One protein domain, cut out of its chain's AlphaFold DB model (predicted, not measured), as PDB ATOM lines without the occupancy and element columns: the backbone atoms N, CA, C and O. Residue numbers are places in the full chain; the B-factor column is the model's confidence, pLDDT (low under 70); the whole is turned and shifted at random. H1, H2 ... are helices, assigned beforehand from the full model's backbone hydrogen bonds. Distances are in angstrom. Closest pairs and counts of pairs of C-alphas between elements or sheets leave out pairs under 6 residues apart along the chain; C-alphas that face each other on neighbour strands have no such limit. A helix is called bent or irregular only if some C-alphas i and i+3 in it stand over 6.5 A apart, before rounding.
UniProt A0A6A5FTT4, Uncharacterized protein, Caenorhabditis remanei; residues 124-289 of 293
ATOM      1  N   SER A 124     112.496 111.305 213.534       62.84
ATOM      2  CA  SER A 124     112.770 112.334 214.550       62.84
ATOM      3  C   SER A 124     114.264 112.418 214.870       62.84
ATOM      4  O   SER A 124     114.796 113.514 214.986       62.84
ATOM      5  N   GLN A 125     114.949 111.269 214.882       68.88
ATOM      6  CA  GLN A 125     116.377 111.166 215.163       68.88
ATOM      7  C   GLN A 125     117.255 111.958 214.179       68.88
ATOM      8  O   GLN A 125     118.083 112.733 214.631       68.88
ATOM      9  N   GLU A 126     117.061 111.838 212.856       70.56
ATOM     10  CA  GLU A 126     117.879 112.597 211.881       70.56
ATOM     11  C   GLU A 126     117.710 114.112 212.054       70.56
ATOM     12  O   GLU A 126     118.651 114.887 211.893       70.56
ATOM     13  N   ILE A 127     116.494 114.542 212.391       75.00
ATOM     14  CA  ILE A 127     116.168 115.957 212.557       75.00
ATOM     15  C   ILE A 127     116.769 116.486 213.864       75.00
ATOM     16  O   ILE A 127     117.387 117.551 213.854       75.00
ATOM     17  N   ASP A 128     116.672 115.722 214.954       78.50
ATOM     18  CA  ASP A 128     117.323 116.028 216.230       78.50
ATOM     19  C   ASP A 128     118.857 116.071 216.074       78.50
ATOM     20  O   ASP A 128     119.499 116.994 216.579       78.50
ATOM     21  N   ASP A 129     119.452 115.143 215.314       77.88
ATOM     22  CA  ASP A 129     120.896 115.085 215.059       77.88
ATOM     23  C   ASP A 129     121.384 116.332 214.292       77.88
ATOM     24  O   ASP A 129     122.358 116.974 214.700       77.88
ATOM     25  N   VAL A 130     120.681 116.750 213.228       78.69
ATOM     26  CA  VAL A 130     121.008 117.982 212.480       78.69
ATOM     27  C   VAL A 130     120.840 119.234 213.351       78.69
ATOM     28  O   VAL A 130     121.702 120.118 213.350       78.69
ATOM     29  N   LEU A 131     119.769 119.312 214.147       84.38
ATOM     30  CA  LEU A 131     119.554 120.426 215.076       84.38
ATOM     31  C   LEU A 131     120.583 120.438 216.219       84.38
ATOM     32  O   LEU A 131     120.905 121.507 216.742       84.38
ATOM     33  N   ALA A 132     121.115 119.284 216.627       85.25
ATOM     34  CA  ALA A 132     122.208 119.189 217.590       85.25
ATOM     35  C   ALA A 132     123.549 119.634 216.982       85.25
ATOM     36  O   ALA A 132     124.312 120.330 217.653       85.25
ATOM     37  N   GLN A 133     123.828 119.304 215.717       82.00
ATOM     38  CA  GLN A 133     125.022 119.779 215.010       82.00
ATOM     39  C   GLN A 133     125.036 121.310 214.881       82.00
ATOM     40  O   GLN A 133     126.025 121.940 215.257       82.00
ATOM     41  N   GLU A 134     123.932 121.924 214.441       81.50
ATOM     42  CA  GLU A 134     123.828 123.388 214.324       81.50
ATOM     43  C   GLU A 134     123.899 124.081 215.698       81.50
ATOM     44  O   GLU A 134     124.571 125.105 215.844       81.50
ATOM     45  N   ARG A 135     123.297 123.486 216.744       85.62
ATOM     46  CA  ARG A 135     123.454 123.948 218.136       85.62
ATOM     47  C   ARG A 135     124.926 123.967 218.550       85.62
ATOM     48  O   ARG A 135     125.414 124.974 219.061       85.62
ATOM     49  N   ASN A 136     125.636 122.864 218.313       84.00
ATOM     50  CA  ASN A 136     127.044 122.722 218.672       84.00
ATOM     51  C   ASN A 136     127.938 123.699 217.888       84.00
ATOM     52  O   ASN A 136     128.908 124.207 218.455       84.00
ATOM     53  N   ARG A 137     127.606 124.003 216.622       82.56
ATOM     54  CA  ARG A 137     128.300 125.014 215.807       82.56
ATOM     55  C   ARG A 137     128.206 126.398 216.450       82.56
ATOM     56  O   ARG A 137     129.242 126.975 216.777       82.56
ATOM     57  N   ILE A 138     126.989 126.880 216.717       80.38
ATOM     58  CA  ILE A 138     126.754 128.201 217.329       80.38
ATOM     59  C   ILE A 138     127.383 128.281 218.729       80.38
ATOM     60  O   ILE A 138     128.066 129.251 219.054       80.38
ATOM     61  N   LEU A 139     127.246 127.231 219.547       82.62
ATOM     62  CA  LEU A 139     127.869 127.180 220.872       82.62
ATOM     63  C   LEU A 139     129.405 127.273 220.806       82.62
ATOM     64  O   LEU A 139     130.027 127.865 221.691       82.62
ATOM     65  N   ASN A 140     130.035 126.687 219.786       80.38
ATOM     66  CA  ASN A 140     131.483 126.763 219.602       80.38
ATOM     67  C   ASN A 140     131.929 128.123 219.051       80.38
ATOM     68  O   ASN A 140     132.927 128.655 219.534       80.38
ATOM     69  N   GLU A 141     131.175 128.730 218.133       79.00
ATOM     70  CA  GLU A 141     131.405 130.109 217.678       79.00
ATOM     71  C   GLU A 141     131.327 131.098 218.853       79.00
ATOM     72  O   GLU A 141     132.245 131.896 219.048       79.00
ATOM     73  N   TYR A 142     130.322 130.958 219.724       76.31
ATOM     74  CA  TYR A 142     130.191 131.740 220.957       76.31
ATOM     75  C   TYR A 142     131.384 131.560 221.914       76.31
ATOM     76  O   TYR A 142     131.942 132.544 222.406       76.31
ATOM     77  N   LYS A 143     131.840 130.318 222.152       75.94
ATOM     78  CA  LYS A 143     133.051 130.048 222.958       75.94
ATOM     79  C   LYS A 143     134.288 130.736 222.376       75.94
ATOM     80  O   LYS A 143     135.046 131.345 223.128       75.94
ATOM     81  N   ILE A 144     134.491 130.647 221.058       73.25
ATOM     82  CA  ILE A 144     135.636 131.258 220.368       73.25
ATOM     83  C   ILE A 144     135.594 132.780 220.520       73.25
ATOM     84  O   ILE A 144     136.605 133.370 220.893       73.25
ATOM     85  N   GLN A 145     134.435 133.410 220.309       69.94
ATOM     86  CA  GLN A 145     134.272 134.854 220.496       69.94
ATOM     87  C   GLN A 145     134.582 135.286 221.935       69.94
ATOM     88  O   GLN A 145     135.315 136.255 222.133       69.94
ATOM     89  N   LEU A 146     134.089 134.565 222.949       68.44
ATOM     90  CA  LEU A 146     134.391 134.887 224.347       68.44
ATOM     91  C   LEU A 146     135.890 134.762 224.667       68.44
ATOM     92  O   LEU A 146     136.441 135.635 225.335       68.44
ATOM     93  N   VAL A 147     136.563 133.713 224.179       66.69
ATOM     94  CA  VAL A 147     138.004 133.506 224.410       66.69
ATOM     95  C   VAL A 147     138.852 134.528 223.650       66.69
ATOM     96  O   VAL A 147     139.789 135.076 224.222       66.69
ATOM     97  N   ALA A 148     138.518 134.840 222.396       63.22
ATOM     98  CA  ALA A 148     139.244 135.834 221.606       63.22
ATOM     99  C   ALA A 148     139.217 137.216 222.279       63.22
ATOM    100  O   ALA A 148     140.259 137.847 222.430       63.22
ATOM    101  N   ASN A 149     138.050 137.645 222.769       59.50
ATOM    102  CA  ASN A 149     137.914 138.919 223.478       59.50
ATOM    103  C   ASN A 149     138.533 138.906 224.887       59.50
ATOM    104  O   ASN A 149     138.908 139.956 225.392       59.50
ATOM    105  N   TYR A 150     138.689 137.737 225.515       56.62
ATOM    106  CA  TYR A 150     139.422 137.590 226.777       56.62
ATOM    107  C   TYR A 150     140.949 137.709 226.618       56.62
ATOM    108  O   TYR A 150     141.639 138.089 227.562       56.62
ATOM    109  N   LEU A 151     141.489 137.380 225.441       54.91
ATOM    110  CA  LEU A 151     142.933 137.394 225.172       54.91
ATOM    111  C   LEU A 151     143.465 138.754 224.682       54.91
ATOM    112  O   LEU A 151     144.679 138.945 224.622       54.91
ATOM    113  N   LEU A 152     142.588 139.703 224.344       55.34
ATOM    114  CA  LEU A 152     142.971 141.035 223.873       55.34
ATOM    115  C   LEU A 152     143.168 142.000 225.055       55.34
ATOM    116  O   LEU A 152     142.206 142.459 225.662       55.34
ATOM    117  N   GLN A 153     144.423 142.361 225.340       43.25
ATOM    118  CA  GLN A 153     144.835 143.165 226.510       43.25
ATOM    119  C   GLN A 153     144.208 144.570 226.633       43.25
ATOM    120  O   GLN A 153     144.356 145.205 227.674       43.25
ATOM    121  N   VAL A 154     143.546 145.076 225.588       45.53
ATOM    122  CA  VAL A 154     142.968 146.436 225.538       45.53
ATOM    123  C   VAL A 154     141.467 146.424 225.225       45.53
ATOM    124  O   VAL A 154     140.836 147.477 225.153       45.53
ATOM    125  N   THR A 155     140.876 145.246 225.021       43.31
ATOM    126  CA  THR A 155     139.440 145.123 224.770       43.31
ATOM    127  C   THR A 155     138.727 145.012 226.114       43.31
ATOM    128  O   THR A 155     139.154 144.218 226.957       43.31
ATOM    129  N   PRO A 156     137.648 145.777 226.357       48.53
ATOM    130  CA  PRO A 156     136.823 145.568 227.532       48.53
ATOM    131  C   PRO A 156     136.430 144.097 227.643       48.53
ATOM    132  O   PRO A 156     136.018 143.473 226.666       48.53
ATOM    133  N   CYS A 157     136.560 143.543 228.846       52.22
ATOM    134  CA  CYS A 157     136.093 142.202 229.171       52.22
ATOM    135  C   CYS A 157     134.640 142.055 228.684       52.22
ATOM    136  O   CYS A 157     133.724 142.583 229.307       52.22
ATOM    137  N   LEU A 158     134.407 141.349 227.572       50.22
ATOM    138  CA  LEU A 158     133.080 141.286 226.934       50.22
ATOM    139  C   LEU A 158     132.057 140.583 227.848       50.22
ATOM    140  O   LEU A 158     130.866 140.890 227.854       50.22
ATOM    141  N   VAL A 159     132.562 139.710 228.719       51.00
ATOM    142  CA  VAL A 159     131.876 139.123 229.876       51.00
ATOM    143  C   VAL A 159     131.373 140.183 230.881       51.00
ATOM    144  O   VAL A 159     130.286 140.025 231.425       51.00
ATOM    145  N   CYS A 160     132.135 141.258 231.085       51.91
ATOM    146  CA  CYS A 160     131.886 142.376 231.998       51.91
ATOM    147  C   CYS A 160     131.119 143.545 231.336       51.91
ATOM    148  O   CYS A 160     130.520 144.367 232.025       51.91
ATOM    149  N   GLU A 161     131.137 143.651 230.002       48.28
ATOM    150  CA  GLU A 161     130.285 144.589 229.257       48.28
ATOM    151  C   GLU A 161     128.884 144.029 229.022       48.28
ATOM    152  O   GLU A 161     127.900 144.738 229.227       48.28
ATOM    153  N   THR A 162     128.764 142.743 228.670       49.78
ATOM    154  CA  THR A 162     127.439 142.120 228.521       49.78
ATOM    155  C   THR A 162     126.653 142.076 229.825       49.78
ATOM    156  O   THR A 162     125.438 142.014 229.739       49.78
ATOM    157  N   SER A 163     127.287 142.195 231.000       49.03
ATOM    158  CA  SER A 163     126.578 142.324 232.284       49.03
ATOM    159  C   SER A 163     125.935 143.700 232.524       49.03
ATOM    160  O   SER A 163     125.303 143.898 233.558       49.03
ATOM    161  N   LYS A 164     126.125 144.673 231.617       47.09
ATOM    162  CA  LYS A 164     125.412 145.968 231.618       47.09
ATOM    163  C   LYS A 164     124.178 145.974 230.711       47.09
ATOM    164  O   LYS A 164     123.286 146.792 230.909       47.09
ATOM    165  N   LEU A 165     124.130 145.079 229.725       49.12
ATOM    166  CA  LEU A 165     122.888 144.689 229.059       49.12
ATOM    167  C   LEU A 165     122.172 143.662 229.945       49.12
ATOM    168  O   LEU A 165     122.816 142.943 230.706       49.12
ATOM    169  N   ASP A 166     120.848 143.556 229.840       50.66
ATOM    170  CA  ASP A 166     120.147 142.414 230.435       50.66
ATOM    171  C   ASP A 166     120.590 141.147 229.683       50.66
ATOM    172  O   ASP A 166     120.255 140.938 228.514       50.66
ATOM    173  N   GLU A 167     121.434 140.345 230.336       50.44
ATOM    174  CA  GLU A 167     122.171 139.232 229.727       50.44
ATOM    175  C   GLU A 167     121.254 138.183 229.098       50.44
ATOM    176  O   GLU A 167     121.610 137.555 228.095       50.44
ATOM    177  N   ASN A 168     120.061 138.016 229.676       53.72
ATOM    178  CA  ASN A 168     119.048 137.113 229.155       53.72
ATOM    179  C   ASN A 168     118.547 137.598 227.793       53.72
ATOM    180  O   ASN A 168     118.315 136.772 226.915       53.72
ATOM    181  N   ILE A 169     118.429 138.915 227.587       53.28
ATOM    182  CA  ILE A 169     117.972 139.478 226.315       53.28
ATOM    183  C   ILE A 169     118.952 139.092 225.207       53.28
ATOM    184  O   ILE A 169     118.535 138.393 224.294       53.28
ATOM    185  N   TYR A 170     120.245 139.427 225.297       58.31
ATOM    186  CA  TYR A 170     121.192 139.145 224.199       58.31
ATOM    187  C   TYR A 170     121.270 137.650 223.830       58.31
ATOM    188  O   TYR A 170     121.219 137.297 222.651       58.31
ATOM    189  N   ILE A 171     121.344 136.756 224.826       60.72
ATOM    190  CA  ILE A 171     121.422 135.305 224.581       60.72
ATOM    191  C   ILE A 171     120.105 134.775 223.980       60.72
ATOM    192  O   ILE A 171     120.137 133.959 223.056       60.72
ATOM    193  N   HIS A 172     118.945 135.246 224.452       59.41
ATOM    194  CA  HIS A 172     117.648 134.798 223.940       59.41
ATOM    195  C   HIS A 172     117.227 135.446 222.608       59.41
ATOM    196  O   HIS A 172     116.439 134.819 221.892       59.41
ATOM    197  N   THR A 173     117.730 136.641 222.260       58.56
ATOM    198  CA  THR A 173     117.338 137.391 221.048       58.56
ATOM    199  C   THR A 173     118.348 137.357 219.906       58.56
ATOM    200  O   THR A 173     117.922 137.407 218.764       58.56
ATOM    201  N   VAL A 174     119.662 137.253 220.134       60.88
ATOM    202  CA  VAL A 174     120.629 137.272 219.013       60.88
ATOM    203  C   VAL A 174     120.985 135.856 218.574       60.88
ATOM    204  O   VAL A 174     120.718 135.465 217.436       60.88
ATOM    205  N   GLU A 175     121.524 135.050 219.487       66.12
ATOM    206  CA  GLU A 175     121.985 133.691 219.170       66.12
ATOM    207  C   GLU A 175     120.836 132.675 219.192       66.12
ATOM    208  O   GLU A 175     120.692 131.869 218.269       66.12
ATOM    209  N   GLY A 176     119.933 132.773 220.175       70.25
ATOM    210  CA  GLY A 176     118.708 131.969 220.210       70.25
ATOM    211  C   GLY A 176     117.796 132.201 218.997       70.25
ATOM    212  O   GLY A 176     117.198 131.254 218.482       70.25
ATOM    213  N   GLU A 177     117.704 133.436 218.494       75.81
ATOM    214  CA  GLU A 177     116.943 133.744 217.278       75.81
ATOM    215  C   GLU A 177     117.697 133.342 216.006       75.81
ATOM    216  O   GLU A 177     117.082 132.800 215.089       75.81
ATOM    217  N   THR A 178     119.025 133.496 215.963       77.38
ATOM    218  CA  THR A 178     119.843 133.010 214.839       77.38
ATOM    219  C   THR A 178     119.746 131.495 214.682       77.38
ATOM    220  O   THR A 178     119.502 131.031 213.567       77.38
ATOM    221  N   PHE A 179     119.800 130.728 215.776       83.50
ATOM    222  CA  PHE A 179     119.533 129.289 215.750       83.50
ATOM    223  C   PHE A 179     118.128 128.978 215.210       83.50
ATOM    224  O   PHE A 179     117.994 128.219 214.249       83.50
ATOM    225  N   ARG A 180     117.071 129.596 215.768       84.06
ATOM    226  CA  ARG A 180     115.681 129.385 215.306       84.06
ATOM    227  C   ARG A 180     115.499 129.730 213.826       84.06
ATOM    228  O   ARG A 180     114.803 129.010 213.114       84.06
ATOM    229  N   ARG A 181     116.128 130.810 213.354       85.56
ATOM    230  CA  ARG A 181     116.113 131.263 211.957       85.56
ATOM    231  C   ARG A 181     116.802 130.260 211.035       85.56
ATOM    232  O   ARG A 181     116.216 129.881 210.024       85.56
ATOM    233  N   ASN A 182     117.999 129.793 211.386       84.12
ATOM    234  CA  ASN A 182     118.741 128.813 210.588       84.12
ATOM    235  C   ASN A 182     118.000 127.471 210.531       84.12
ATOM    236  O   ASN A 182     117.758 126.944 209.444       84.12
ATOM    237  N   ALA A 183     117.545 126.972 211.682       84.19
ATOM    238  CA  ALA A 183     116.747 125.755 211.786       84.19
ATOM    239  C   ALA A 183     115.415 125.859 211.018       84.19
ATOM    240  O   ALA A 183     115.049 124.949 210.274       84.19
ATOM    241  N   GLY A 184     114.714 126.992 211.122       86.00
ATOM    242  CA  GLY A 184     113.483 127.262 210.376       86.00
ATOM    243  C   GLY A 184     113.700 127.369 208.862       86.00
ATOM    244  O   GLY A 184     112.861 126.914 208.084       86.00
ATOM    245  N   ASN A 185     114.839 127.911 208.423       85.56
ATOM    246  CA  ASN A 185     115.224 127.947 207.011       85.56
ATOM    247  C   ASN A 185     115.570 126.548 206.484       85.56
ATOM    248  O   ASN A 185     115.128 126.184 205.392       85.56
ATOM    249  N   TYR A 186     116.295 125.735 207.260       81.69
ATOM    250  CA  TYR A 186     116.559 124.332 206.931       81.69
ATOM    251  C   TYR A 186     115.252 123.535 206.817       81.69
ATOM    252  O   TYR A 186     115.014 122.867 205.811       81.69
ATOM    253  N   LEU A 187     114.340 123.704 207.779       82.12
ATOM    254  CA  LEU A 187     113.011 123.101 207.744       82.12
ATOM    255  C   LEU A 187     112.249 123.460 206.460       82.12
ATOM    256  O   LEU A 187     111.799 122.571 205.736       82.12
ATOM    257  N   LYS A 188     112.127 124.753 206.147       84.00
ATOM    258  CA  LYS A 188     111.377 125.229 204.975       84.00
ATOM    259  C   LYS A 188     112.007 124.823 203.641       84.00
ATOM    260  O   LYS A 188     111.272 124.583 202.692       84.00
ATOM    261  N   SER A 189     113.338 124.758 203.555       81.75
ATOM    262  CA  SER A 189     114.054 124.503 202.292       81.75
ATOM    263  C   SER A 189     114.411 123.036 202.040       81.75
ATOM    264  O   SER A 189     114.638 122.668 200.888       81.75
ATOM    265  N   LYS A 190     114.470 122.200 203.085       78.38
ATOM    266  CA  LYS A 190     114.833 120.775 202.995       78.38
ATOM    267  C   LYS A 190     113.726 119.856 203.500       78.38
ATOM    268  O   LYS A 190     113.307 118.968 202.769       78.38
ATOM    269  N   ILE A 191     113.223 120.073 204.716       78.00
ATOM    270  CA  ILE A 191     112.284 119.137 205.358       78.00
ATOM    271  C   ILE A 191     110.893 119.177 204.706       78.00
ATOM    272  O   ILE A 191     110.374 118.148 204.275       78.00
ATOM    273  N   ILE A 192     110.284 120.361 204.608       84.19
ATOM    274  CA  ILE A 192     108.892 120.505 204.156       84.19
ATOM    275  C   ILE A 192     108.680 120.096 202.686       84.19
ATOM    276  O   ILE A 192     107.729 119.355 202.450       84.19
ATOM    277  N   PRO A 193     109.528 120.472 201.705       84.88
ATOM    278  CA  PRO A 193     109.325 120.064 200.310       84.88
ATOM    279  C   PRO A 193     109.351 118.540 200.130       84.88
ATOM    280  O   PRO A 193     108.540 117.975 199.400       84.88
ATOM    281  N   HIS A 194     110.242 117.855 200.852       79.50
ATOM    282  CA  HIS A 194     110.307 116.397 200.861       79.50
ATOM    283  C   HIS A 194     109.093 115.757 201.552       79.50
ATOM    284  O   HIS A 194     108.577 114.752 201.067       79.50
ATOM    285  N   TYR A 195     108.585 116.353 202.635       83.94
ATOM    286  CA  TYR A 195     107.360 115.882 203.284       83.94
ATOM    287  C   TYR A 195     106.111 116.063 202.403       83.94
ATOM    288  O   TYR A 195     105.273 115.168 202.345       83.94
ATOM    289  N   VAL A 196     106.007 117.174 201.664       87.50
ATOM    290  CA  VAL A 196     104.936 117.394 200.674       87.50
ATOM    291  C   VAL A 196     104.992 116.335 199.571       87.50
ATOM    292  O   VAL A 196     103.981 115.694 199.307       87.50
ATOM    293  N   SER A 197     106.177 116.059 199.016       85.12
ATOM    294  CA  SER A 197     106.359 115.012 197.999       85.12
ATOM    295  C   SER A 197     105.944 113.614 198.495       85.12
ATOM    296  O   SER A 197     105.295 112.864 197.766       85.12
ATOM    297  N   LEU A 198     106.222 113.271 199.760       85.00
ATOM    298  CA  LEU A 198     105.717 112.035 200.375       85.00
ATOM    299  C   LEU A 198     104.177 111.990 200.418       85.00
ATOM    300  O   LEU A 198     103.591 110.940 200.154       85.00
ATOM    301  N   LEU A 199     103.521 113.105 200.753       87.38
ATOM    302  CA  LEU A 199     102.058 113.201 200.824       87.38
ATOM    303  C   LEU A 199     101.390 113.162 199.437       87.38
ATOM    304  O   LEU A 199     100.283 112.642 199.307       87.38
ATOM    305  N   GLU A 200     102.050 113.673 198.397       86.94
ATOM    306  CA  GLU A 200     101.613 113.542 196.998       86.94
ATOM    307  C   GLU A 200     101.662 112.078 196.543       86.94
ATOM    308  O   GLU A 200     100.664 111.540 196.064       86.94
ATOM    309  N   ILE A 201     102.773 111.391 196.809       83.94
ATOM    310  CA  ILE A 201     102.938 109.960 196.519       83.94
ATOM    311  C   ILE A 201     101.891 109.109 197.270       83.94
ATOM    312  O   ILE A 201     101.333 108.160 196.717       83.94
ATOM    313  N   GLN A 202     101.582 109.450 198.526       83.38
ATOM    314  CA  GLN A 202     100.509 108.791 199.284       83.38
ATOM    315  C   GLN A 202      99.116 109.092 198.708       83.38
ATOM    316  O   GLN A 202      98.285 108.186 198.634       83.38
ATOM    317  N   LYS A 203      98.852 110.328 198.259       87.44
ATOM    318  CA  LYS A 203      97.599 110.694 197.576       87.44
ATOM    319  C   LYS A 203      97.380 109.817 196.341       87.44
ATOM    320  O   LYS A 203      96.276 109.305 196.184       87.44
ATOM    321  N   GLU A 204      98.404 109.596 195.517       84.25
ATOM    322  CA  GLU A 204      98.307 108.764 194.305       84.25
ATOM    323  C   GLU A 204      97.950 107.295 194.594       84.25
ATOM    324  O   GLU A 204      97.067 106.740 193.940       84.25
ATOM    325  N   GLU A 205      98.566 106.659 195.596       81.75
ATOM    326  CA  GLU A 205      98.195 105.289 195.989       81.75
ATOM    327  C   GLU A 205      96.759 105.192 196.507       81.75
ATOM    328  O   GLU A 205      96.000 104.300 196.116       81.75
ATOM    329  N   ILE A 206      96.389 106.088 197.431       85.62
ATOM    330  CA  ILE A 206      95.073 106.040 198.067       85.62
ATOM    331  C   ILE A 206      94.003 106.340 197.009       85.62
ATOM    332  O   ILE A 206      92.950 105.705 197.029       85.62
ATOM    333  N   LEU A 207      94.289 107.215 196.037       86.81
ATOM    334  CA  LEU A 207      93.436 107.467 194.874       86.81
ATOM    335  C   LEU A 207      93.147 106.179 194.092       86.81
ATOM    336  O   LEU A 207      91.980 105.869 193.872       86.81
ATOM    337  N   GLN A 208      94.176 105.399 193.736       83.38
ATOM    338  CA  GLN A 208      94.012 104.134 192.999       83.38
ATOM    339  C   GLN A 208      93.153 103.123 193.778       83.38
ATOM    340  O   GLN A 208      92.247 102.500 193.222       83.38
ATOM    341  N   GLN A 209      93.385 102.987 195.088       86.44
ATOM    342  CA  GLN A 209      92.596 102.095 195.945       86.44
ATOM    343  C   GLN A 209      91.139 102.560 196.078       86.44
ATOM    344  O   GLN A 209      90.205 101.758 195.998       86.44
ATOM    345  N   LYS A 210      90.922 103.864 196.277       89.69
ATOM    346  CA  LYS A 210      89.591 104.458 196.450       89.69
ATOM    347  C   LYS A 210      88.800 104.472 195.146       89.69
ATOM    348  O   LYS A 210      87.592 104.267 195.189       89.69
ATOM    349  N   GLU A 211      89.465 104.627 194.006       89.75
ATOM    350  CA  GLU A 211      88.880 104.447 192.679       89.75
ATOM    351  C   GLU A 211      88.392 103.011 192.465       89.75
ATOM    352  O   GLU A 211      87.243 102.814 192.070       89.75
ATOM    353  N   ALA A 212      89.218 102.004 192.765       88.38
ATOM    354  CA  ALA A 212      88.818 100.605 192.630       88.38
ATOM    355  C   ALA A 212      87.588 100.278 193.502       88.38
ATOM    356  O   ALA A 212      86.655  99.608 193.047       88.38
ATOM    357  N   LEU A 213      87.542 100.812 194.728       91.12
ATOM    358  CA  LEU A 213      86.380 100.712 195.616       91.12
ATOM    359  C   LEU A 213      85.149 101.443 195.057       91.12
ATOM    360  O   LEU A 213      84.056 100.882 195.085       91.12
ATOM    361  N   PHE A 214      85.313 102.650 194.507       92.00
ATOM    362  CA  PHE A 214      84.234 103.408 193.867       92.00
ATOM    363  C   PHE A 214      83.632 102.655 192.671       92.00
ATOM    364  O   PHE A 214      82.417 102.482 192.613       92.00
ATOM    365  N   VAL A 215      84.464 102.130 191.764       89.94
ATOM    366  CA  VAL A 215      84.012 101.331 190.611       89.94
ATOM    367  C   VAL A 215      83.306 100.048 191.062       89.94
ATOM    368  O   VAL A 215      82.300  99.656 190.470       89.94
ATOM    369  N   THR A 216      83.797  99.406 192.126       90.19
ATOM    370  CA  THR A 216      83.169  98.203 192.694       90.19
ATOM    371  C   THR A 216      81.795  98.520 193.281       90.19
ATOM    372  O   THR A 216      80.827  97.826 192.980       90.19
ATOM    373  N   HIS A 217      81.689  99.589 194.072       91.56
ATOM    374  CA  HIS A 217      80.433  99.998 194.696       91.56
ATOM    375  C   HIS A 217      79.406 100.499 193.670       91.56
ATOM    376  O   HIS A 217      78.224 100.182 193.772       91.56
ATOM    377  N   TRP A 218      79.851 101.201 192.622       91.44
ATOM    378  CA  TRP A 218      78.988 101.586 191.507       91.44
ATOM    379  C   TRP A 218      78.348 100.367 190.843       91.44
ATOM    380  O   TRP A 218      77.131 100.321 190.719       91.44
ATOM    381  N   ARG A 219      79.135  99.338 190.497       89.38
ATOM    382  CA  ARG A 219      78.620  98.097 189.883       89.38
ATOM    383  C   ARG A 219      77.656  97.315 190.782       89.38
ATOM    384  O   ARG A 219      76.861  96.541 190.267       89.38
ATOM    385  N   GLN A 220      77.729  97.485 192.102       90.94
ATOM    386  CA  GLN A 220      76.768  96.885 193.035       90.94
ATOM    387  C   GLN A 220      75.419  97.617 193.018       90.94
ATOM    388  O   GLN A 220      74.378  96.972 193.088       90.94
ATOM    389  N   ASN A 221      75.438  98.948 192.900       89.94
ATOM    390  CA  ASN A 221      74.235  99.787 192.923       89.94
ATOM    391  C   ASN A 221      73.594  99.954 191.528       89.94
ATOM    392  O   ASN A 221      72.387 100.156 191.420       89.94
ATOM    393  N   HIS A 222      74.404  99.860 190.471       88.50
ATOM    394  CA  HIS A 222      74.041 100.046 189.065       88.50
ATOM    395  C   HIS A 222      74.653  98.910 188.215       88.50
ATOM    396  O   HIS A 222      75.611  99.133 187.476       88.50
ATOM    397  N   PRO A 223      74.160  97.661 188.341       84.50
ATOM    398  CA  PRO A 223      74.789  96.494 187.713       84.50
ATOM    399  C   PRO A 223      74.735  96.494 186.179       84.50
ATOM    400  O   PRO A 223      75.612  95.905 185.549       84.50
ATOM    401  N   GLU A 224      73.747  97.162 185.579       89.62
ATOM    402  CA  GLU A 224      73.607  97.284 184.119       89.62
ATOM    403  C   GLU A 224      74.264  98.553 183.546       89.62
ATOM    404  O   GLU A 224      74.409  98.665 182.331       89.62
ATOM    405  N   ASP A 225      74.706  99.487 184.400       87.69
ATOM    406  CA  ASP A 225      75.153 100.822 183.987       87.69
ATOM    407  C   ASP A 225      76.660 101.009 184.271       87.69
ATOM    408  O   ASP A 225      77.077 101.091 185.433       87.69
ATOM    409  N   PRO A 226      77.538 101.049 183.253       86.88
ATOM    410  CA  PRO A 226      78.970 101.225 183.469       86.88
ATOM    411  C   PRO A 226      79.287 102.647 183.955       86.88
ATOM    412  O   PRO A 226      78.756 103.620 183.431       86.88
ATOM    413  N   VAL A 227      80.224 102.775 184.906       88.19
ATOM    414  CA  VAL A 227      80.737 104.075 185.390       88.19
ATOM    415  C   VAL A 227      81.127 104.957 184.201       88.19
ATOM    416  O   VAL A 227      82.085 104.636 183.487       88.19
ATOM    417  N   SER A 228      80.442 106.083 183.998       90.12
ATOM    418  CA  SER A 228      80.795 106.991 182.911       90.12
ATOM    419  C   SER A 228      82.060 107.780 183.252       90.12
ATOM    420  O   SER A 228      82.436 107.974 184.417       90.12
ATOM    421  N   GLY A 229      82.706 108.332 182.221       89.00
ATOM    422  CA  GLY A 229      83.818 109.267 182.416       89.00
ATOM    423  C   GLY A 229      83.440 110.480 183.279       89.00
ATOM    424  O   GLY A 229      84.307 111.034 183.954       89.00
ATOM    425  N   ARG A 230      82.151 110.858 183.322       89.50
ATOM    426  CA  ARG A 230      81.651 111.987 184.115       89.50
ATOM    427  C   ARG A 230      81.572 111.658 185.603       89.50
ATOM    428  O   ARG A 230      82.056 112.456 186.402       89.50
ATOM    429  N   GLU A 231      81.013 110.510 186.003       89.06
ATOM    430  CA  GLU A 231      81.014 110.141 187.428       89.06
ATOM    431  C   GLU A 231      82.431 109.874 187.932       89.06
ATOM    432  O   GLU A 231      82.782 110.331 189.019       89.06
ATOM    433  N   ARG A 232      83.271 109.227 187.113       88.94
ATOM    434  CA  ARG A 232      84.690 109.010 187.418       88.94
ATOM    435  C   ARG A 232      85.426 110.334 187.646       88.94
ATOM    436  O   ARG A 232      86.084 110.486 188.670       88.94
ATOM    437  N   ALA A 233      85.265 111.319 186.758       88.88
ATOM    438  CA  ALA A 233      85.865 112.646 186.922       88.88
ATOM    439  C   ALA A 233      85.328 113.395 188.158       88.88
ATOM    440  O   ALA A 233      86.107 113.979 188.911       88.88
ATOM    441  N   ASN A 234      84.017 113.331 188.421       90.94
ATOM    442  CA  ASN A 234      83.406 113.938 189.607       90.94
ATOM    443  C   ASN A 234      83.917 113.313 190.917       90.94
ATOM    444  O   ASN A 234      84.111 114.023 191.905       90.94
ATOM    445  N   PHE A 235      84.126 111.993 190.940       91.50
ATOM    446  CA  PHE A 235      84.738 111.287 192.063       91.50
ATOM    447  C   PHE A 235      86.196 111.726 192.263       91.50
ATOM    448  O   PHE A 235      86.571 112.090 193.377       91.50
ATOM    449  N   MET A 236      86.983 111.763 191.182       89.12
ATOM    450  CA  MET A 236      88.389 112.181 191.199       89.12
ATOM    451  C   MET A 236      88.571 113.596 191.747       89.12
ATOM    452  O   MET A 236      89.413 113.800 192.616       89.12
ATOM    453  N   ALA A 237      87.750 114.553 191.301       90.00
ATOM    454  CA  ALA A 237      87.778 115.926 191.798       90.00
ATOM    455  C   ALA A 237      87.473 115.989 193.305       90.00
ATOM    456  O   ALA A 237      88.299 116.455 194.086       90.00
ATOM    457  N   LYS A 238      86.339 115.417 193.742       90.00
ATOM    458  CA  LYS A 238      85.944 115.408 195.164       90.00
ATOM    459  C   LYS A 238      86.980 114.738 196.066       90.00
ATOM    460  O   LYS A 238      87.195 115.183 197.190       90.00
ATOM    461  N   PHE A 239      87.590 113.647 195.606       89.31
ATOM    462  CA  PHE A 239      88.630 112.961 196.364       89.31
ATOM    463  C   PHE A 239      89.940 113.765 196.391       89.31
ATOM    464  O   PHE A 239      90.561 113.872 197.448       89.31
ATOM    465  N   GLY A 240      90.315 114.388 195.268       87.69
ATOM    466  CA  GLY A 240      91.439 115.321 195.171       87.69
ATOM    467  C   GLY A 240      91.346 116.449 196.198       87.69
ATOM    468  O   GLY A 240      92.259 116.587 197.012       87.69
ATOM    469  N   ASP A 241      90.205 117.147 196.240       89.50
ATOM    470  CA  ASP A 241      89.919 118.238 197.183       89.50
ATOM    471  C   ASP A 241      90.039 117.801 198.656       89.50
ATOM    472  O   ASP A 241      90.541 118.543 199.505       89.50
ATOM    473  N   MET A 242      89.557 116.596 198.989       89.69
ATOM    474  CA  MET A 242      89.654 116.046 200.348       89.69
ATOM    475  C   MET A 242      91.102 115.720 200.727       89.69
ATOM    476  O   MET A 242      91.533 116.042 201.837       89.69
ATOM    477  N   CYS A 243      91.865 115.117 199.813       88.56
ATOM    478  CA  CYS A 243      93.279 114.832 200.034       88.56
ATOM    479  C   CYS A 243      94.126 116.101 200.132       88.56
ATOM    480  O   CYS A 243      95.031 116.143 200.954       88.56
ATOM    481  N   GLU A 244      93.839 117.143 199.352       90.25
ATOM    482  CA  GLU A 244      94.566 118.416 199.431       90.25
ATOM    483  C   GLU A 244      94.372 119.093 200.790       90.25
ATOM    484  O   GLU A 244      95.359 119.425 201.448       90.25
ATOM    485  N   LYS A 245      93.132 119.166 201.288       91.62
ATOM    486  CA  LYS A 245      92.843 119.672 202.643       91.62
ATOM    487  C   LYS A 245      93.529 118.846 203.732       91.62
ATOM    488  O   LYS A 245      94.149 119.409 204.632       91.62
ATOM    489  N   SER A 246      93.472 117.516 203.631       91.44
ATOM    490  CA  SER A 246      94.134 116.623 204.591       91.44
ATOM    491  C   SER A 246      95.662 116.770 204.560       91.44
ATOM    492  O   SER A 246      96.298 116.824 205.616       91.44
ATOM    493  N   ASN A 247      96.255 116.920 203.374       91.56
ATOM    494  CA  ASN A 247      97.687 117.150 203.204       91.56
ATOM    495  C   ASN A 247      98.105 118.512 203.778       91.56
ATOM    496  O   ASN A 247      99.102 118.581 204.494       91.56
ATOM    497  N   GLU A 248      97.335 119.582 203.550       92.25
ATOM    498  CA  GLU A 248      97.578 120.888 204.170       92.25
ATOM    499  C   GLU A 248      97.568 120.829 205.705       92.25
ATOM    500  O   GLU A 248      98.453 121.389 206.355       92.25
ATOM    501  N   GLU A 249      96.567 120.175 206.300       93.00
ATOM    502  CA  GLU A 249      96.480 119.981 207.753       93.00
ATOM    503  C   GLU A 249      97.668 119.168 208.282       93.00
ATOM    504  O   GLU A 249      98.268 119.528 209.298       93.00
ATOM    505  N   SER A 250      98.063 118.121 207.555       89.50
ATOM    506  CA  SER A 250      99.222 117.291 207.880       89.50
ATOM    507  C   SER A 250     100.535 118.090 207.847       89.50
ATOM    508  O   SER A 250     101.331 118.025 208.786       89.50
ATOM    509  N   VAL A 251     100.735 118.940 206.832       90.00
ATOM    510  CA  VAL A 251     101.890 119.853 206.736       90.00
ATOM    511  C   VAL A 251     101.888 120.877 207.875       90.00
ATOM    512  O   VAL A 251     102.927 121.077 208.507       90.00
ATOM    513  N   LYS A 252     100.737 121.489 208.198       90.94
ATOM    514  CA  LYS A 252     100.594 122.425 209.334       90.94
ATOM    515  C   LYS A 252     100.947 121.741 210.663       90.94
ATOM    516  O   LYS A 252     101.709 122.291 211.464       90.94
ATOM    517  N   LYS A 253     100.469 120.510 210.878       90.50
ATOM    518  CA  LYS A 253     100.813 119.687 212.046       90.50
ATOM    519  C   LYS A 253     102.312 119.374 212.103       90.50
ATOM    520  O   LYS A 253     102.919 119.592 213.150       90.50
ATOM    521  N   LYS A 254     102.928 118.947 210.993       85.81
ATOM    522  CA  LYS A 254     104.366 118.630 210.952       85.81
ATOM    523  C   LYS A 254     105.241 119.869 211.162       85.81
ATOM    524  O   LYS A 254     106.202 119.796 211.919       85.81
ATOM    525  N   MET A 255     104.887 121.028 210.597       87.00
ATOM    526  CA  MET A 255     105.562 122.295 210.926       87.00
ATOM    527  C   MET A 255     105.492 122.608 212.427       87.00
ATOM    528  O   MET A 255     106.477 123.060 213.004       87.00
ATOM    529  N   THR A 256     104.349 122.352 213.069       88.69
ATOM    530  CA  THR A 256     104.140 122.632 214.500       88.69
ATOM    531  C   THR A 256     104.979 121.707 215.382       88.69
ATOM    532  O   THR A 256     105.680 122.179 216.273       88.69
ATOM    533  N   GLU A 257     104.970 120.403 215.092       87.06
ATOM    534  CA  GLU A 257     105.826 119.390 215.726       87.06
ATOM    535  C   GLU A 257     107.306 119.800 215.675       87.06
ATOM    536  O   GLU A 257     107.976 119.871 216.702       87.06
ATOM    537  N   MET A 258     107.794 120.163 214.490       85.81
ATOM    538  CA  MET A 258     109.201 120.500 214.283       85.81
ATOM    539  C   MET A 258     109.581 121.854 214.896       85.81
ATOM    540  O   MET A 258     110.683 122.001 215.419       85.81
ATOM    541  N   ASN A 259     108.675 122.838 214.901       86.56
ATOM    542  CA  ASN A 259     108.885 124.099 215.619       86.56
ATOM    543  C   ASN A 259     109.025 123.873 217.135       86.56
ATOM    544  O   ASN A 259     109.797 124.581 217.785       86.56
ATOM    545  N   ASN A 260     108.329 122.883 217.704       89.31
ATOM    546  CA  ASN A 260     108.507 122.508 219.106       89.31
ATOM    547  C   ASN A 260     109.904 121.908 219.342       89.31
ATOM    548  O   ASN A 260     110.599 122.369 220.245       89.31
ATOM    549  N   THR A 261     110.368 120.989 218.485       87.38
ATOM    550  CA  THR A 261     111.746 120.457 218.531       87.38
ATOM    551  C   THR A 261     112.797 121.571 218.450       87.38
ATOM    552  O   THR A 261     113.696 121.645 219.289       87.38
ATOM    553  N   ILE A 262     112.655 122.501 217.497       88.19
ATOM    554  CA  ILE A 262     113.548 123.663 217.352       88.19
ATOM    555  C   ILE A 262     113.548 124.514 218.631       88.19
ATOM    556  O   ILE A 262     114.605 124.954 219.082       88.19
ATOM    557  N   ASN A 263     112.388 124.730 219.254       86.81
ATOM    558  CA  ASN A 263     112.300 125.488 220.500       86.81
ATOM    559  C   ASN A 263     112.954 124.776 221.693       86.81
ATOM    560  O   ASN A 263     113.575 125.456 222.513       86.81
ATOM    561  N   GLU A 264     112.891 123.446 221.789       88.81
ATOM    562  CA  GLU A 264     113.641 122.703 222.812       88.81
ATOM    563  C   GLU A 264     115.157 122.775 222.574       88.81
ATOM    564  O   GLU A 264     115.903 123.096 223.501       88.81
ATOM    565  N   HIS A 265     115.629 122.612 221.333       88.00
ATOM    566  CA  HIS A 265     117.052 122.800 221.017       88.00
ATOM    567  C   HIS A 265     117.534 124.230 221.310       88.00
ATOM    568  O   HIS A 265     118.626 124.403 221.854       88.00
ATOM    569  N   ALA A 266     116.707 125.249 221.047       85.69
ATOM    570  CA  ALA A 266     117.005 126.637 221.397       85.69
ATOM    571  C   ALA A 266     117.101 126.848 222.923       85.69
ATOM    572  O   ALA A 266     117.995 127.555 223.392       85.69
ATOM    573  N   LYS A 267     116.229 126.211 223.722       84.94
ATOM    574  CA  LYS A 267     116.321 126.233 225.197       84.94
ATOM    575  C   LYS A 267     117.602 125.561 225.698       84.94
ATOM    576  O   LYS A 267     118.207 126.067 226.644       84.94
ATOM    577  N   ILE A 268     118.015 124.446 225.088       86.69
ATOM    578  CA  ILE A 268     119.278 123.765 225.414       86.69
ATOM    579  C   ILE A 268     120.461 124.690 225.097       86.69
ATOM    580  O   ILE A 268     121.269 124.942 225.988       86.69
ATOM    581  N   LEU A 269     120.496 125.292 223.900       84.50
ATOM    582  CA  LEU A 269     121.540 126.240 223.490       84.50
ATOM    583  C   LEU A 269     121.698 127.386 224.498       84.50
ATOM    584  O   LEU A 269     122.801 127.644 224.976       84.50
ATOM    585  N   CYS A 270     120.589 128.030 224.881       80.62
ATOM    586  CA  CYS A 270     120.609 129.132 225.845       80.62
ATOM    587  C   CYS A 270     121.215 128.699 227.194       80.62
ATOM    588  O   CYS A 270     122.043 129.414 227.758       80.62
ATOM    589  N   LYS A 271     120.846 127.513 227.705       83.50
ATOM    590  CA  LYS A 271     121.397 126.959 228.956       83.50
ATOM    591  C   LYS A 271     122.897 126.666 228.851       83.50
ATOM    592  O   LYS A 271     123.643 126.967 229.786       83.50
ATOM    593  N   GLU A 272     123.345 126.099 227.732       84.50
ATOM    594  CA  GLU A 272     124.760 125.793 227.482       84.50
ATOM    595  C   GLU A 272     125.597 127.082 227.400       84.50
ATOM    596  O   GLU A 272     126.630 127.184 228.063       84.50
ATOM    597  N   MET A 273     125.116 128.106 226.687       81.00
ATOM    598  CA  MET A 273     125.772 129.417 226.581       81.00
ATOM    599  C   MET A 273     125.891 130.130 227.937       81.00
ATOM    600  O   MET A 273     126.980 130.579 228.301       81.00
ATOM    601  N   ILE A 274     124.809 130.175 228.729       78.19
ATOM    602  CA  ILE A 274     124.826 130.739 230.092       78.19
ATOM    603  C   ILE A 274     125.855 130.009 230.972       78.19
ATOM    604  O   ILE A 274     126.579 130.640 231.744       78.19
ATOM    605  N   THR A 275     125.953 128.683 230.846       80.50
ATOM    606  CA  THR A 275     126.906 127.867 231.617       80.50
ATOM    607  C   THR A 275     128.358 128.159 231.218       80.50
ATOM    608  O   THR A 275     129.193 128.389 232.094       80.50
ATOM    609  N   VAL A 276     128.649 128.240 229.913       78.06
ATOM    610  CA  VAL A 276     129.969 128.637 229.385       78.06
ATOM    611  C   VAL A 276     130.378 130.018 229.903       78.06
ATOM    612  O   VAL A 276     131.499 130.186 230.386       78.06
ATOM    613  N   LYS A 277     129.468 131.000 229.863       70.69
ATOM    614  CA  LYS A 277     129.743 132.354 230.362       70.69
ATOM    615  C   LYS A 277     130.018 132.369 231.868       70.69
ATOM    616  O   LYS A 277     130.991 132.991 232.281       70.69
ATOM    617  N   LYS A 278     129.228 131.665 232.689       71.44
ATOM    618  CA  LYS A 278     129.465 131.562 234.146       71.44
ATOM    619  C   LYS A 278     130.841 130.984 234.478       71.44
ATOM    620  O   LYS A 278     131.513 131.497 235.368       71.44
ATOM    621  N   TYR A 279     131.275 129.962 233.741       70.06
ATOM    622  CA  TYR A 279     132.612 129.390 233.894       70.06
ATOM    623  C   TYR A 279     133.712 130.411 233.556       70.06
ATOM    624  O   TYR A 279     134.655 130.583 234.325       70.06
ATOM    625  N   LEU A 280     133.561 131.156 232.456       65.69
ATOM    626  CA  LEU A 280     134.510 132.207 232.075       65.69
ATOM    627  C   LEU A 280     134.510 133.403 233.041       65.69
ATOM    628  O   LEU A 280     135.587 133.898 233.348       65.69
ATOM    629  N   ILE A 281     133.360 133.820 233.594       61.91
ATOM    630  CA  ILE A 281     133.289 134.823 234.679       61.91
ATOM    631  C   ILE A 281     134.151 134.384 235.861       61.91
ATOM    632  O   ILE A 281     134.968 135.165 236.336       61.91
ATOM    633  N   PHE A 282     133.980 133.143 236.319       57.94
ATOM    634  CA  PHE A 282     134.714 132.597 237.461       57.94
ATOM    635  C   PHE A 282     136.233 132.584 237.216       57.94
ATOM    636  O   PHE A 282     137.008 133.010 238.067       57.94
ATOM    637  N   VAL A 283     136.669 132.182 236.018       57.78
ATOM    638  CA  VAL A 283     138.091 132.221 235.631       57.78
ATOM    639  C   VAL A 283     138.609 133.665 235.498       57.78
ATOM    640  O   VAL A 283     139.732 133.952 235.915       57.78
ATOM    641  N   CYS A 284     137.800 134.597 234.978       55.38
ATOM    642  CA  CYS A 284     138.128 136.024 234.943       55.38
ATOM    643  C   CYS A 284     138.307 136.604 236.348       55.38
ATOM    644  O   CYS A 284     139.322 137.244 236.602       55.38
ATOM    645  N   THR A 285     137.380 136.372 237.283       51.16
ATOM    646  CA  THR A 285     137.477 136.928 238.644       51.16
ATOM    647  C   THR A 285     138.668 136.374 239.426       51.16
ATOM    648  O   THR A 285     139.222 137.096 240.254       51.16
ATOM    649  N   CYS A 286     139.142 135.163 239.111       48.97
ATOM    650  CA  CYS A 286     140.423 134.660 239.608       48.97
ATOM    651  C   CYS A 286     141.645 135.428 239.068       48.97
ATOM    652  O   CYS A 286     142.616 135.555 239.802       48.97
ATOM    653  N   ARG A 287     141.608 135.963 237.834       48.38
ATOM    654  CA  ARG A 287     142.686 136.812 237.273       48.38
ATOM    655  C   ARG A 287     142.539 138.306 237.573       48.38
ATOM    656  O   ARG A 287     143.515 139.036 237.472       48.38
ATOM    657  N   CYS A 288     141.337 138.767 237.917       48.06
ATOM    658  CA  CYS A 288     141.076 140.161 238.289       48.06
ATOM    659  C   CYS A 288     141.305 140.448 239.782       48.06
ATOM    660  O   CYS A 288     141.157 141.595 240.203       48.06
ATOM    661  N   LYS A 289     141.671 139.444 240.590       44.62
ATOM    662  CA  LYS A 289     142.364 139.711 241.853       44.62
ATOM    663  C   LYS A 289     143.778 140.197 241.513       44.62
ATOM    664  O   LYS A 289     144.481 139.455 240.829       44.62
TER     665      LYS A 289
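Overview. This is residues 124 to 289 of the 293 residues of an uncharacterized protein of Caenorhabditis remanei (UniProt A0A6A5FTT4). Picture a long, slender rod built on one very long helix, H4, with the bent helix H3 folding back along it: at one end H3b and H4 make a two-helix hairpin, and towards the other end H1 joins H3a and H4 in a three-helix bundle, with the short H2 set crosswise to H1 and H4. The bundle of H1, H3a and H4 is up and down, each running against the one before it in the chain. The printed part has 166 residues with four named helices, H1, H2, H3 and H4 in that order, and no named strand; the class is all helix. The whole is extended, with a radius of gyration of the C-alphas of 27.5 A and spans of 99 by 25 by 19 A.

Along the chain. Find C-alpha 124 at (112.770, 112.334, 214.550); from there H1 runs through residues 124 to 151, 40.6 A long. H2 follows at residues 158 to 164, 10.1 A. Next comes H3, residues 167 to 221, assigned as one helix by its hydrogen bonds but bent: C-alphas 189 and 192 are 6.8 A apart. Its arms are H3a, residues 167 to 189, 32.2 A, and H3b, residues 192 to 221, 41.9 A. H3a is itself irregular, with C-alphas 172 and 175 6.54 A apart. H4, residues 229 to 287, runs 85.0 A from C-alpha 229 at (83.818, 109.267, 182.416) to C-alpha 287 at (142.686, 136.812, 237.273).

Arrangement. Start in the bundle, where residues 261 to 276 of H4 touch H1 at a shallow tilt of 30 degrees, the same way; their closest C-alphas, Arg 135 and Leu 269, are 6.1 A apart. H3a touches H4 opposite ways at a shallow tilt of 32 degrees, only just short of steep, closest at C-alphas Gly 176 and Ala 266, 5.7 A. H1 touches H3a with residues 131 to 138 alone, at a steep tilt of 40 degrees, opposite ways; C-alphas Leu 131 and Ala 183 are closest, at 6.9 A. Look at C-alphas Asn 149 and Leu 158, 6.4 A apart, the closest where H1 touches H2, about perpendicular at 84 degrees. H2 and H4 only just touch, with 3 pairs of C-alphas within 8 A, closest at Val 159 and Ile 281, 6.6 A. H2 and H3a meet only through their link. Past the bend, where the arms stand at a steep tilt of 47 degrees, H3b and H4 form a helical hairpin at a shallow tilt of 27 degrees, opposite ways, closest at C-alphas Leu 199 and Asn 247, 6.4 A. H3b is apart from H1 and H2. In H1, H3b and H4 every O i to N i+4 pair is within hydrogen-bond range; in H3a 16 of 19 are, and in H2 1 of 3, beside 1 of 4 O i to N i+3 pairs.

Size, cuts and confidence. The C-alphas farthest apart, Glu 224 and Lys 289, are 99.3 A apart. The printed part has no cut and no long link; residues 151 to 156 and 220 to 225 stand free. The mean pLDDT of the printed part is 77.3, and it is under 70 at residues 124 to 125, 145 to 175 and 280 to 289.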